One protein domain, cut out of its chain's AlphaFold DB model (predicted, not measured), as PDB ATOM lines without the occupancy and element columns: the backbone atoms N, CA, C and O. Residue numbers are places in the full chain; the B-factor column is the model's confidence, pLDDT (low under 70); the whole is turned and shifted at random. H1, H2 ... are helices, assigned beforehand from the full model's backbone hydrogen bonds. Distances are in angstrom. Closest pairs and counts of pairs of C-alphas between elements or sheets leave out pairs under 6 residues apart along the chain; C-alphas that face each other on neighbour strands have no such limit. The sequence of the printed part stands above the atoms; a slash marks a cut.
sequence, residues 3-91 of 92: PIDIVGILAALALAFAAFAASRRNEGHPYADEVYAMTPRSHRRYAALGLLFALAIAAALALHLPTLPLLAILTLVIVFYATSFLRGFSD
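This is residues 3 to 91 of the 92 residues of an uncharacterized protein of Candidatus Eremiobacteraeota bacterium (UniProt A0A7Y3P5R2). Three long helices, H1, H3 and H4, run side by side in an up-and-down bundle, each against the one before it, their centres making a triangle. The short helix H2 sits at one end of the bundle, packed on residues 84 to 89 of H4. The 89 printed residues hold four named helices, H1 to H4 in order along the chain, and no named strand; the class is all helix. The outline is a rod, spanning 45 by 19 by 17 A, and only just compact, close to loose, with a radius of gyration of the C-alphas of 14.1 A.

H1, residues 3 to 22, touches H3, residues 40 to 62, with the C-alphas of Ala 16 and Ala 47 closest at 3.9 A. They run opposite ways at a shallow tilt of 19 degrees. H2, residues 30 to 35, is apart from both H1 and H3. It touches H4, residues 68 to 90, at a steep tilt of 48 degrees, opposite ways; the closest C-alphas, of Ala 32 and Gly 88, are 4.4 A apart. H3 and H4 form a helical hairpin at a shallow tilt of 21 degrees, with the C-alphas of Ile 57 and Leu 70 closest at 6.8 A. H4 is the hub, touching the three other helices. Its residues 71 to 78 touch residues 8 to 15 of H1, closest at the C-alphas of Gly 8 and Leu 71, 6.0 A; the two helices run the same way at a shallow tilt of 33 degrees, only just short of steep. In H1, H2, H3 and H4 every O i to N i+4 pair is within hydrogen-bond range.

H1 begins at C-alpha 3 (131.306, 155.187, 197.383) and is 28.6 A long. H2 is 8.4 A long. H3 begins at C-alpha 40 (160.852, 153.021, 212.514) and is 33.3 A long. H4, 32.3 A long, ends at C-alpha 90 (158.523, 136.287, 204.976).

The C-alphas farthest apart, of Pro 30 and His 64, are 45.4 A apart. The printed part has no cut and no long link. The model's pLDDT is under 70 at residue 3, residues 26 to 34 and residues 87 to 91.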
ATOM      1  N   PRO A   3     130.770 156.309 196.598       65.81
ATOM      2  CA  PRO A   3     131.306 155.187 197.383       65.81
ATOM      3  C   PRO A   3     132.837 155.060 197.332       65.81
ATOM      4  O   PRO A   3     133.447 154.625 198.303       65.81
ATOM      5  N   ILE A   4     133.472 155.440 196.221       72.62
ATOM      6  CA  ILE A   4     134.911 155.220 195.999       72.62
ATOM      7  C   ILE A   4     135.777 156.180 196.828       72.62
ATOM      8  O   ILE A   4     136.838 155.792 197.316       72.62
ATOM      9  N   ASP A   5     135.314 157.407 197.059       78.88
ATOM     10  CA  ASP A   5     136.113 158.426 197.746       78.88
ATOM     11  C   ASP A   5     136.214 158.167 199.252       78.88
ATOM     12  O   ASP A   5     137.280 158.322 199.849       78.88
ATOM     13  N   ILE A   6     135.118 157.686 199.854       84.50
ATOM     14  CA  ILE A   6     135.091 157.246 201.255       84.50
ATOM     15  C   ILE A   6     136.051 156.069 201.443       84.50
ATOM     16  O   ILE A   6     136.831 156.058 202.395       84.50
ATOM     17  N   VAL A   7     136.049 155.108 200.514       86.69
ATOM     18  CA  VAL A   7     136.995 153.981 200.529       86.69
ATOM     19  C   VAL A   7     138.438 154.482 200.455       86.69
ATOM     20  O   VAL A   7     139.289 153.986 201.189       86.69
ATOM     21  N   GLY A   8     138.710 155.509 199.647       83.88
ATOM     22  CA  GLY A   8     140.013 156.171 199.585       83.88
ATOM     23  C   GLY A   8     140.482 156.753 200.913       83.88
ATOM     24  O   GLY A   8     141.608 156.498 201.338       83.88
ATOM     25  N   ILE A   9     139.608 157.501 201.589       84.25
ATOM     26  CA  ILE A   9     139.904 158.078 202.908       84.25
ATOM     27  C   ILE A   9     140.169 156.968 203.923       84.25
ATOM     28  O   ILE A   9     141.167 157.015 204.641       84.25
ATOM     29  N   LEU A  10     139.309 155.947 203.967       89.69
ATOM     30  CA  LEU A  10     139.470 154.825 204.890       89.69
ATOM     31  C   LEU A  10     140.771 154.057 204.628       89.69
ATOM     32  O   LEU A  10     141.478 153.732 205.578       89.69
ATOM     33  N   ALA A  11     141.129 153.826 203.365       88.12
ATOM     34  CA  ALA A  11     142.386 153.181 202.995       88.12
ATOM     35  C   ALA A  11     143.608 154.022 203.406       88.12
ATOM     36  O   ALA A  11     144.574 153.485 203.945       88.12
ATOM     37  N   ALA A  12     143.552 155.342 203.210       86.38
ATOM     38  CA  ALA A  12     144.615 156.263 203.602       86.38
ATOM     39  C   ALA A  12     144.814 156.299 205.128       86.38
ATOM     40  O   ALA A  12     145.945 156.228 205.616       86.38
ATOM     41  N   LEU A  13     143.714 156.337 205.887       89.25
ATOM     42  CA  LEU A  13     143.738 156.267 207.350       89.25
ATOM     43  C   LEU A  13     144.229 154.905 207.853       89.25
ATOM     44  O   LEU A  13     145.017 154.854 208.797       89.25
ATOM     45  N   ALA A  14     143.814 153.809 207.215       91.12
ATOM     46  CA  ALA A  14     144.273 152.467 207.554       91.12
ATOM     47  C   ALA A  14     145.784 152.316 207.326       91.12
ATOM     48  O   ALA A  14     146.484 151.832 208.216       91.12
ATOM     49  N   LEU A  15     146.302 152.799 206.189       89.31
ATOM     50  CA  LEU A  15     147.743 152.871 205.935       89.31
ATOM     51  C   LEU A  15     148.446 153.691 207.021       89.31
ATOM     52  O   LEU A  15     149.454 153.244 207.571       89.31
ATOM     53  N   ALA A  16     147.908 154.871 207.347       85.94
ATOM     54  CA  ALA A  16     148.501 155.757 208.339       85.94
ATOM     55  C   ALA A  16     148.616 155.081 209.711       85.94
ATOM     56  O   ALA A  16     149.677 155.094 210.339       85.94
ATOM     57  N   PHE A  17     147.529 154.446 210.149       90.94
ATOM     58  CA  PHE A  17     147.462 153.735 211.415       90.94
ATOM     59  C   PHE A  17     148.381 152.512 211.439       90.94
ATOM     60  O   PHE A  17     149.143 152.350 212.392       90.94
ATOM     61  N   ALA A  18     148.358 151.680 210.393       85.69
ATOM     62  CA  ALA A  18     149.200 150.490 210.293       85.69
ATOM     63  C   ALA A  18     150.689 150.858 210.331       85.69
ATOM     64  O   ALA A  18     151.443 150.307 211.133       85.69
ATOM     65  N   ALA A  19     151.095 151.855 209.542       83.88
ATOM     66  CA  ALA A  19     152.467 152.335 209.524       83.88
ATOM     67  C   ALA A  19     152.870 152.970 210.864       83.88
ATOM     68  O   ALA A  19     153.967 152.728 211.364       83.88
ATOM     69  N   PHE A  20     151.980 153.718 211.517       86.44
ATOM     70  CA  PHE A  20     152.259 154.258 212.845       86.44
ATOM     71  C   PHE A  20     152.412 153.158 213.905       86.44
ATOM     72  O   PHE A  20     153.348 153.206 214.706       86.44
ATOM     73  N   ALA A  21     151.533 152.154 213.901       85.75
ATOM     74  CA  ALA A  21     151.610 151.010 214.803       85.75
ATOM     75  C   ALA A  21     152.904 150.212 214.584       85.75
ATOM     76  O   ALA A  21     153.599 149.909 215.555       85.75
ATOM     77  N   ALA A  22     153.274 149.960 213.325       82.38
ATOM     78  CA  ALA A  22     154.540 149.330 212.961       82.38
ATOM     79  C   ALA A  22     155.745 150.147 213.450       82.38
ATOM     80  O   ALA A  22     156.672 149.584 214.015       82.38
ATOM     81  N   SER A  23     155.696 151.483 213.373       81.56
ATOM     82  CA  SER A  23     156.785 152.342 213.867       81.56
ATOM     83  C   SER A  23     157.062 152.243 215.372       81.56
ATOM     84  O   SER A  23     158.094 152.734 215.832       81.56
ATOM     85  N   ARG A  24     156.129 151.678 216.148       82.69
ATOM     86  CA  ARG A  24     156.281 151.469 217.595       82.69
ATOM     87  C   ARG A  24     156.813 150.083 217.951       82.69
ATOM     88  O   ARG A  24     157.251 149.893 219.082       82.69
ATOM     89  N   ARG A  25     156.779 149.130 217.020       74.50
ATOM     90  CA  ARG A  25     157.360 147.801 217.207       74.50
ATOM     91  C   ARG A  25     158.846 147.914 216.861       74.50
ATOM     92  O   ARG A  25     159.207 148.016 215.700       74.50
ATOM     93  N   ASN A  26     159.689 147.996 217.890       57.53
ATOM     94  CA  ASN A  26     161.140 148.217 217.777       57.53
ATOM     95  C   ASN A  26     161.938 146.952 217.401       57.53
ATOM     96  O   ASN A  26     163.164 146.966 217.447       57.53
ATOM     97  N   GLU A  27     161.265 145.861 217.044       58.59
ATOM     98  CA  GLU A  27     161.896 144.621 216.593       58.59
ATOM     99  C   GLU A  27     162.133 144.724 215.081       58.59
ATOM    100  O   GLU A  27     161.376 144.195 214.269       58.59
ATOM    101  N   GLY A  28     163.138 145.518 214.702       57.91
ATOM    102  CA  GLY A  28     163.594 145.626 213.318       57.91
ATOM    103  C   GLY A  28     164.254 144.321 212.886       57.91
ATOM    104  O   GLY A  28     165.192 143.851 213.534       57.91
ATOM    105  N   HIS A  29     163.746 143.707 211.818       66.69
ATOM    106  CA  HIS A  29     164.384 142.536 211.228       66.69
ATOM    107  C   HIS A  29     165.623 142.995 210.438       66.69
ATOM    108  O   HIS A  29     165.469 143.862 209.573       66.69
ATOM    109  N   PRO A  30     166.822 142.415 210.650       65.44
ATOM    110  CA  PRO A  30     168.060 142.883 210.017       65.44
ATOM    111  C   PRO A  30     167.947 142.977 208.491       65.44
ATOM    112  O   PRO A  30     168.330 143.974 207.890       65.44
ATOM    113  N   TYR A  31     167.305 141.986 207.866       66.06
ATOM    114  CA  TYR A  31     167.074 141.977 206.421       66.06
ATOM    115  C   TYR A  31     166.087 143.064 205.956       66.06
ATOM    116  O   TYR A  31     166.261 143.660 204.893       66.06
ATOM    117  N   ALA A  32     165.062 143.370 206.759       66.69
ATOM    118  CA  ALA A  32     164.112 144.436 206.445       66.69
ATOM    119  C   ALA A  32     164.765 145.825 206.565       66.69
ATOM    120  O   ALA A  32     164.483 146.716 205.759       66.69
ATOM    121  N   ASP A  33     165.661 146.001 207.534       68.31
ATOM    122  CA  ASP A  33     166.409 147.240 207.731       68.31
ATOM    123  C   ASP A  33     167.508 147.438 206.676       68.31
ATOM    124  O   ASP A  33     167.653 148.544 206.158       68.31
ATOM    125  N   GLU A  34     168.241 146.390 206.298       67.88
ATOM    126  CA  GLU A  34     169.356 146.498 205.346       67.88
ATOM    127  C   GLU A  34     168.903 146.548 203.880       67.88
ATOM    128  O   GLU A  34     169.414 147.359 203.108       67.88
ATOM    129  N   VAL A  35     167.931 145.719 203.481       71.44
ATOM    130  CA  VAL A  35     167.512 145.598 202.070       71.44
ATOM    131  C   VAL A  35     166.355 146.535 201.733       71.44
ATOM    132  O   VAL A  35     166.325 147.122 200.651       71.44
ATOM    133  N   TYR A  36     165.406 146.703 202.658       70.25
ATOM    134  CA  TYR A  36     164.191 147.502 202.444       70.25
ATOM    135  C   TYR A  36     164.185 148.837 203.194       70.25
ATOM    136  O   TYR A  36     163.215 149.592 203.075       70.25
ATOM    137  N   ALA A  37     165.245 149.149 203.952       72.50
ATOM    138  CA  ALA A  37     165.343 150.350 204.782       72.50
ATOM    139  C   ALA A  37     164.095 150.571 205.663       72.50
ATOM    140  O   ALA A  37     163.693 151.720 205.906       72.50
ATOM    141  N   MET A  38     163.455 149.487 206.133       78.44
ATOM    142  CA  MET A  38     162.192 149.510 206.887       78.44
ATOM    143  C   MET A  38     162.379 149.834 208.372       78.44
ATOM    144  O   MET A  38     161.852 149.196 209.273       78.44
ATOM    145  N   THR A  39     163.068 150.944 208.607       82.75
ATOM    146  CA  THR A  39     163.288 151.483 209.944       82.75
ATOM    147  C   THR A  39     161.997 152.072 210.539       82.75
ATOM    148  O   THR A  39     161.097 152.515 209.806       82.75
ATOM    149  N   PRO A  40     161.934 152.270 211.871       82.19
ATOM    150  CA  PRO A  40     160.852 153.021 212.514       82.19
ATOM    151  C   PRO A  40     160.623 154.415 211.908       82.19
ATOM    152  O   PRO A  40     159.496 154.916 211.863       82.19
ATOM    153  N   ARG A  41     161.683 155.059 211.396       84.62
ATOM    154  CA  ARG A  41     161.588 156.356 210.710       84.62
ATOM    155  C   ARG A  41     160.864 156.236 209.369       84.62
ATOM    156  O   ARG A  41     160.061 157.109 209.045       84.62
ATOM    157  N   SER A  42     161.124 155.173 208.613       85.25
ATOM    158  CA  SER A  42     160.439 154.878 207.352       85.25
ATOM    159  C   SER A  42     158.947 154.645 207.590       85.25
ATOM    160  O   SER A  42     158.119 155.283 206.944       85.25
ATOM    161  N   HIS A  43     158.589 153.859 208.607       87.00
ATOM    162  CA  HIS A  43     157.198 153.672 209.021       87.00
ATOM    163  C   HIS A  43     156.482 154.987 209.369       87.00
ATOM    164  O   HIS A  43     155.377 155.234 208.893       87.00
ATOM    165  N   ARG A  44     157.126 155.895 210.115       87.81
ATOM    166  CA  ARG A  44     156.546 157.221 210.412       87.81
ATOM    167  C   ARG A  44     156.322 158.070 209.159       87.81
ATOM    168  O   ARG A  44     155.337 158.800 209.096       87.81
ATOM    169  N   ARG A  45     157.206 157.978 208.160       89.50
ATOM    170  CA  ARG A  45     157.027 158.674 206.872       89.50
ATOM    171  C   ARG A  45     155.812 158.140 206.117       89.50
ATOM    172  O   ARG A  45     155.005 158.942 205.662       89.50
ATOM    173  N   TYR A  46     155.639 156.819 206.047       88.38
ATOM    174  CA  TYR A  46     154.436 156.215 205.461       88.38
ATOM    175  C   TYR A  46     153.169 156.577 206.242       88.38
ATOM    176  O   TYR A  46     152.136 156.845 205.631       88.38
ATOM    177  N   ALA A  47     153.258 156.682 207.572       89.56
ATOM    178  CA  ALA A  47     152.147 157.140 208.394       89.56
ATOM    179  C   ALA A  47     151.724 158.579 208.049       89.56
ATOM    180  O   ALA A  47     150.544 158.855 207.836       89.56
ATOM    181  N   ALA A  48     152.701 159.484 207.934       92.31
ATOM    182  CA  ALA A  48     152.470 160.867 207.528       92.31
ATOM    183  C   ALA A  48     151.921 160.969 206.094       92.31
ATOM    184  O   ALA A  48     151.015 161.762 205.851       92.31
ATOM    185  N   LEU A  49     152.421 160.148 205.162       91.25
ATOM    186  CA  LEU A  49     151.899 160.078 203.794       91.25
ATOM    187  C   LEU A  49     150.437 159.623 203.769       91.25
ATOM    188  O   LEU A  49     149.624 160.268 203.113       91.25
ATOM    189  N   GLY A  50     150.083 158.568 204.506       88.81
ATOM    190  CA  GLY A  50     148.693 158.117 204.620       88.81
ATOM    191  C   GLY A  50     147.775 159.222 205.150       88.81
ATOM    192  O   GLY A  50     146.727 159.489 204.568       88.81
ATOM    193  N   LEU A  51     148.204 159.944 206.189       92.56
ATOM    194  CA  LEU A  51     147.442 161.077 206.721       92.56
ATOM    195  C   LEU A  51     147.298 162.210 205.692       92.56
ATOM    196  O   LEU A  51     146.208 162.757 205.528       92.56
ATOM    197  N   LEU A  52     148.374 162.539 204.972       95.31
ATOM    198  CA  LEU A  52     148.361 163.564 203.929       95.31
ATOM    199  C   LEU A  52     147.381 163.209 202.804       95.31
ATOM    200  O   LEU A  52     146.616 164.068 202.376       95.31
ATOM    201  N   PHE A  53     147.357 161.950 202.360       93.56
ATOM    202  CA  PHE A  53     146.396 161.483 201.358       93.56
ATOM    203  C   PHE A  53     144.955 161.524 201.865       93.56
ATOM    204  O   PHE A  53     144.073 161.943 201.120       93.56
ATOM    205  N   ALA A  54     144.706 161.154 203.125       91.25
ATOM    206  CA  ALA A  54     143.374 161.252 203.717       91.25
ATOM    207  C   ALA A  54     142.863 162.704 203.694       91.25
ATOM    208  O   ALA A  54     141.740 162.961 203.260       91.25
ATOM    209  N   LEU A  55     143.715 163.658 204.090       94.56
ATOM    210  CA  LEU A  55     143.399 165.087 204.049       94.56
ATOM    211  C   LEU A  55     143.225 165.601 202.615       94.56
ATOM    212  O   LEU A  55     142.286 166.347 202.349       94.56
ATOM    213  N   ALA A  56     144.089 165.190 201.684       92.81
ATOM    214  CA  ALA A  56     144.020 165.606 200.285       92.81
ATOM    215  C   ALA A  56     142.733 165.119 199.601       92.81
ATOM    216  O   ALA A  56     142.094 165.891 198.892       92.81
ATOM    217  N   ILE A  57     142.322 163.869 199.841       91.06
ATOM    218  CA  ILE A  57     141.069 163.320 199.303       91.06
ATOM    219  C   ILE A  57     139.863 164.022 199.941       91.06
ATOM    220  O   ILE A  57     138.944 164.414 199.226       91.06
ATOM    221  N   ALA A  58     139.878 164.255 201.259       90.94
ATOM    222  CA  ALA A  58     138.815 165.000 201.937       90.94
ATOM    223  C   ALA A  58     138.679 166.441 201.407       90.94
ATOM    224  O   ALA A  58     137.568 166.911 201.165       90.94
ATOM    225  N   ALA A  59     139.801 167.127 201.168       93.19
ATOM    226  CA  ALA A  59     139.813 168.462 200.576       93.19
ATOM    227  C   ALA A  59     139.322 168.449 199.120       93.19
ATOM    228  O   ALA A  59     138.510 169.291 198.740       93.19
ATOM    229  N   ALA A  60     139.761 167.478 198.312       92.00
ATOM    230  CA  ALA A  60     139.296 167.314 196.938       92.00
ATOM    231  C   ALA A  60     137.779 167.077 196.875       92.00
ATOM    232  O   ALA A  60     137.117 167.676 196.034       92.00
ATOM    233  N   LEU A  61     137.214 166.298 197.806       88.06
ATOM    234  CA  LEU A  61     135.764 166.119 197.923       88.06
ATOM    235  C   LEU A  61     135.042 167.424 198.261       88.06
ATOM    236  O   LEU A  61     134.061 167.761 197.602       88.06
ATOM    237  N   ALA A  62     135.532 168.173 199.252       89.69
ATOM    238  CA  ALA A  62     134.936 169.454 199.636       89.69
ATOM    239  C   ALA A  62     134.933 170.461 198.470       89.69
ATOM    240  O   ALA A  62     133.983 171.225 198.296       89.69
ATOM    241  N   LEU A  63     135.976 170.422 197.638       93.12
ATOM    242  CA  LEU A  63     136.141 171.280 196.465       93.12
ATOM    243  C   LEU A  63     135.557 170.688 195.170       93.12
ATOM    244  O   LEU A  63     135.682 171.316 194.123       93.12
ATOM    245  N   HIS A  64     134.917 169.515 195.223       87.81
ATOM    246  CA  HIS A  64     134.364 168.807 194.057       87.81
ATOM    247  C   HIS A  64     135.395 168.555 192.934       87.81
ATOM    248  O   HIS A  64     135.069 168.560 191.746       87.81
ATOM    249  N   LEU A  65     136.654 168.332 193.312       90.12
ATOM    250  CA  LEU A  65     137.758 168.022 192.407       90.12
ATOM    251  C   LEU A  65     137.847 166.510 192.131       90.12
ATOM    252  O   LEU A  65     137.443 165.700 192.967       90.12
ATOM    253  N   PRO A  66     138.418 166.097 190.984       87.31
ATOM    254  CA  PRO A  66     138.621 164.684 190.681       87.31
ATOM    255  C   PRO A  66     139.611 164.035 191.660       87.31
ATOM    256  O   PRO A  66     140.777 164.415 191.747       87.31
ATOM    257  N   THR A  67     139.150 163.004 192.362       89.94
ATOM    258  CA  THR A  67     139.897 162.229 193.372       89.94
ATOM    259  C   THR A  67     140.628 161.018 192.792       89.94
ATOM    260  O   THR A  67     141.562 160.509 193.412       89.94
ATOM    261  N   LEU A  68     140.250 160.564 191.590       88.75
ATOM    262  CA  LEU A  68     140.809 159.373 190.939       88.75
ATOM    263  C   LEU A  68     142.353 159.359 190.882       88.75
ATOM    264  O   LEU A  68     142.941 158.324 191.200       88.75
ATOM    265  N   PRO A  69     143.042 160.474 190.552       90.88
ATOM    266  CA  PRO A  69     144.505 160.496 190.543       90.88
ATOM    267  C   PRO A  69     145.108 160.299 191.939       90.88
ATOM    268  O   PRO A  69     146.091 159.576 192.089       90.88
ATOM    269  N   LEU A  70     144.499 160.895 192.972       90.38
ATOM    270  CA  LEU A  70     144.942 160.734 194.360       90.38
ATOM    271  C   LEU A  70     144.796 159.282 194.815       90.38
ATOM    272  O   LEU A  70     145.701 158.748 195.449       90.38
ATOM    273  N   LEU A  71     143.690 158.635 194.443       89.44
ATOM    274  CA  LEU A  71     143.451 157.222 194.728       89.44
ATOM    275  C   LEU A  71     144.488 156.326 194.053       89.44
ATOM    276  O   LEU A  71     145.050 155.462 194.715       89.44
ATOM    277  N   ALA A  72     144.796 156.561 192.774       92.44
ATOM    278  CA  ALA A  72     145.794 155.776 192.049       92.44
ATOM    279  C   ALA A  72     147.180 155.861 192.710       92.44
ATOM    280  O   ALA A  72     147.835 154.839 192.918       92.44
ATOM    281  N   ILE A  73     147.610 157.067 193.097       93.31
ATOM    282  CA  ILE A  73     148.896 157.254 193.780       93.31
ATOM    283  C   ILE A  73     148.865 156.597 195.164       93.31
ATOM    284  O   ILE A  73     149.803 155.885 195.520       93.31
ATOM    285  N   LEU A  74     147.782 156.777 195.925       92.12
ATOM    286  CA  LEU A  74     147.610 156.130 197.224       92.12
ATOM    287  C   LEU A  74     147.701 154.604 197.105       92.12
ATOM    288  O   LEU A  74     148.376 153.973 197.915       92.12
ATOM    289  N   THR A  75     147.079 154.005 196.088       91.56
ATOM    290  CA  THR A  75     147.170 152.564 195.831       91.56
ATOM    291  C   THR A  75     148.614 152.131 195.606       91.56
ATOM    292  O   THR A  75     149.048 151.163 196.225       91.56
ATOM    293  N   LEU A  76     149.383 152.855 194.788       93.75
ATOM    294  CA  LEU A  76     150.802 152.549 194.580       93.75
ATOM    295  C   LEU A  76     151.597 152.632 195.888       93.75
ATOM    296  O   LEU A  76     152.390 151.741 196.180       93.75
ATOM    297  N   VAL A  77     151.349 153.656 196.708       91.44
ATOM    298  CA  VAL A  77     151.999 153.809 198.019       91.44
ATOM    299  C   VAL A  77     151.655 152.643 198.947       91.44
ATOM    300  O   VAL A  77     152.557 152.092 199.578       91.44
ATOM    301  N   ILE A  78     150.382 152.240 199.015       89.81
ATOM    302  CA  ILE A  78     149.939 151.091 199.818       89.81
ATOM    303  C   ILE A  78     150.615 149.810 199.334       89.81
ATOM    304  O   ILE A  78     151.119 149.054 200.160       89.81
ATOM    305  N   VAL A  79     150.659 149.573 198.020       91.38
ATOM    306  CA  VAL A  79     151.298 148.386 197.440       91.38
ATOM    307  C   VAL A  79     152.783 148.368 197.775       91.38
ATOM    308  O   VAL A  79     153.245 147.380 198.332       91.38
ATOM    309  N   PHE A  80     153.519 149.455 197.532       88.75
ATOM    310  CA  PHE A  80     154.949 149.514 197.849       88.75
ATOM    311  C   PHE A  80     155.228 149.349 199.341       88.75
ATOM    312  O   PHE A  80     156.176 148.655 199.716       88.75
ATOM    313  N   TYR A  81     154.396 149.945 200.198       86.12
ATOM    314  CA  TYR A  81     154.493 149.753 201.638       86.12
ATOM    315  C   TYR A  81     154.267 148.285 202.012       86.12
ATOM    316  O   TYR A  81     155.113 147.686 202.673       86.12
ATOM    317  N   ALA A  82     153.170 147.689 201.540       84.94
ATOM    318  CA  ALA A  82     152.798 146.314 201.841       84.94
ATOM    319  C   ALA A  82     153.829 145.309 201.322       84.94
ATOM    320  O   ALA A  82     154.201 144.404 202.057       84.94
ATOM    321  N   THR A  83     154.341 145.469 200.099       83.88
ATOM    322  CA  THR A  83     155.355 144.562 199.541       83.88
ATOM    323  C   THR A  83     156.682 144.672 200.279       83.88
ATOM    324  O   THR A  83     157.320 143.653 200.526       83.88
ATOM    325  N   SER A  84     157.087 145.885 200.668       79.75
ATOM    326  CA  SER A  84     158.308 146.092 201.459       79.75
ATOM    327  C   SER A  84     158.157 145.519 202.870       79.75
ATOM    328  O   SER A  84     159.098 144.952 203.415       79.75
ATOM    329  N   PHE A  85     156.960 145.629 203.452       76.25
ATOM    330  CA  PHE A  85     156.647 145.110 204.781       76.25
ATOM    331  C   PHE A  85     156.537 143.579 204.806       76.25
ATOM    332  O   PHE A  85     157.184 142.935 205.625       76.25
ATOM    333  N   LEU A  86     155.759 142.985 203.893       72.88
ATOM    334  CA  LEU A  86     155.549 141.535 203.805       72.88
ATOM    335  C   LEU A  86     156.854 140.786 203.557       72.88
ATOM    336  O   LEU A  86     157.073 139.737 204.154       72.88
ATOM    337  N   ARG A  87     157.740 141.335 202.723       65.62
ATOM    338  CA  ARG A  87     159.040 140.718 202.449       65.62
ATOM    339  C   ARG A  87     160.000 140.806 203.633       65.62
ATOM    340  O   ARG A  87     160.816 139.918 203.813       65.62
ATOM    341  N   GLY A  88     159.853 141.825 204.480       58.59
ATOM    342  CA  GLY A  88     160.540 141.882 205.769       58.59
ATOM    343  C   GLY A  88     160.069 140.823 206.777       58.59
ATOM    344  O   GLY A  88     160.821 140.511 207.692       58.59
ATOM    345  N   PHE A  89     158.858 140.270 206.608       58.25
ATOM    346  CA  PHE A  89     158.259 139.243 207.477       58.25
ATOM    347  C   PHE A  89     158.344 137.810 206.921       58.25
ATOM    348  O   PHE A  89     158.176 136.871 207.690       58.25
ATOM    349  N   SER A  90     158.534 137.619 205.608       57.31
ATOM    350  CA  SER A  90     158.523 136.287 204.976       57.31
ATOM    351  C   SER A  90     159.819 135.499 205.129       57.31
ATOM    352  O   SER A  90     159.813 134.299 204.882       57.31
ATOM    353  N   ASP A  91     160.912 136.158 205.507       51.81
ATOM    354  CA  ASP A  91     162.213 135.513 205.726       51.81
ATOM    355  C   ASP A  91     162.376 135.030 207.189       51.81
ATOM    356  O   ASP A  91     163.494 134.947 207.697       51.81
TER     357      ASP A  91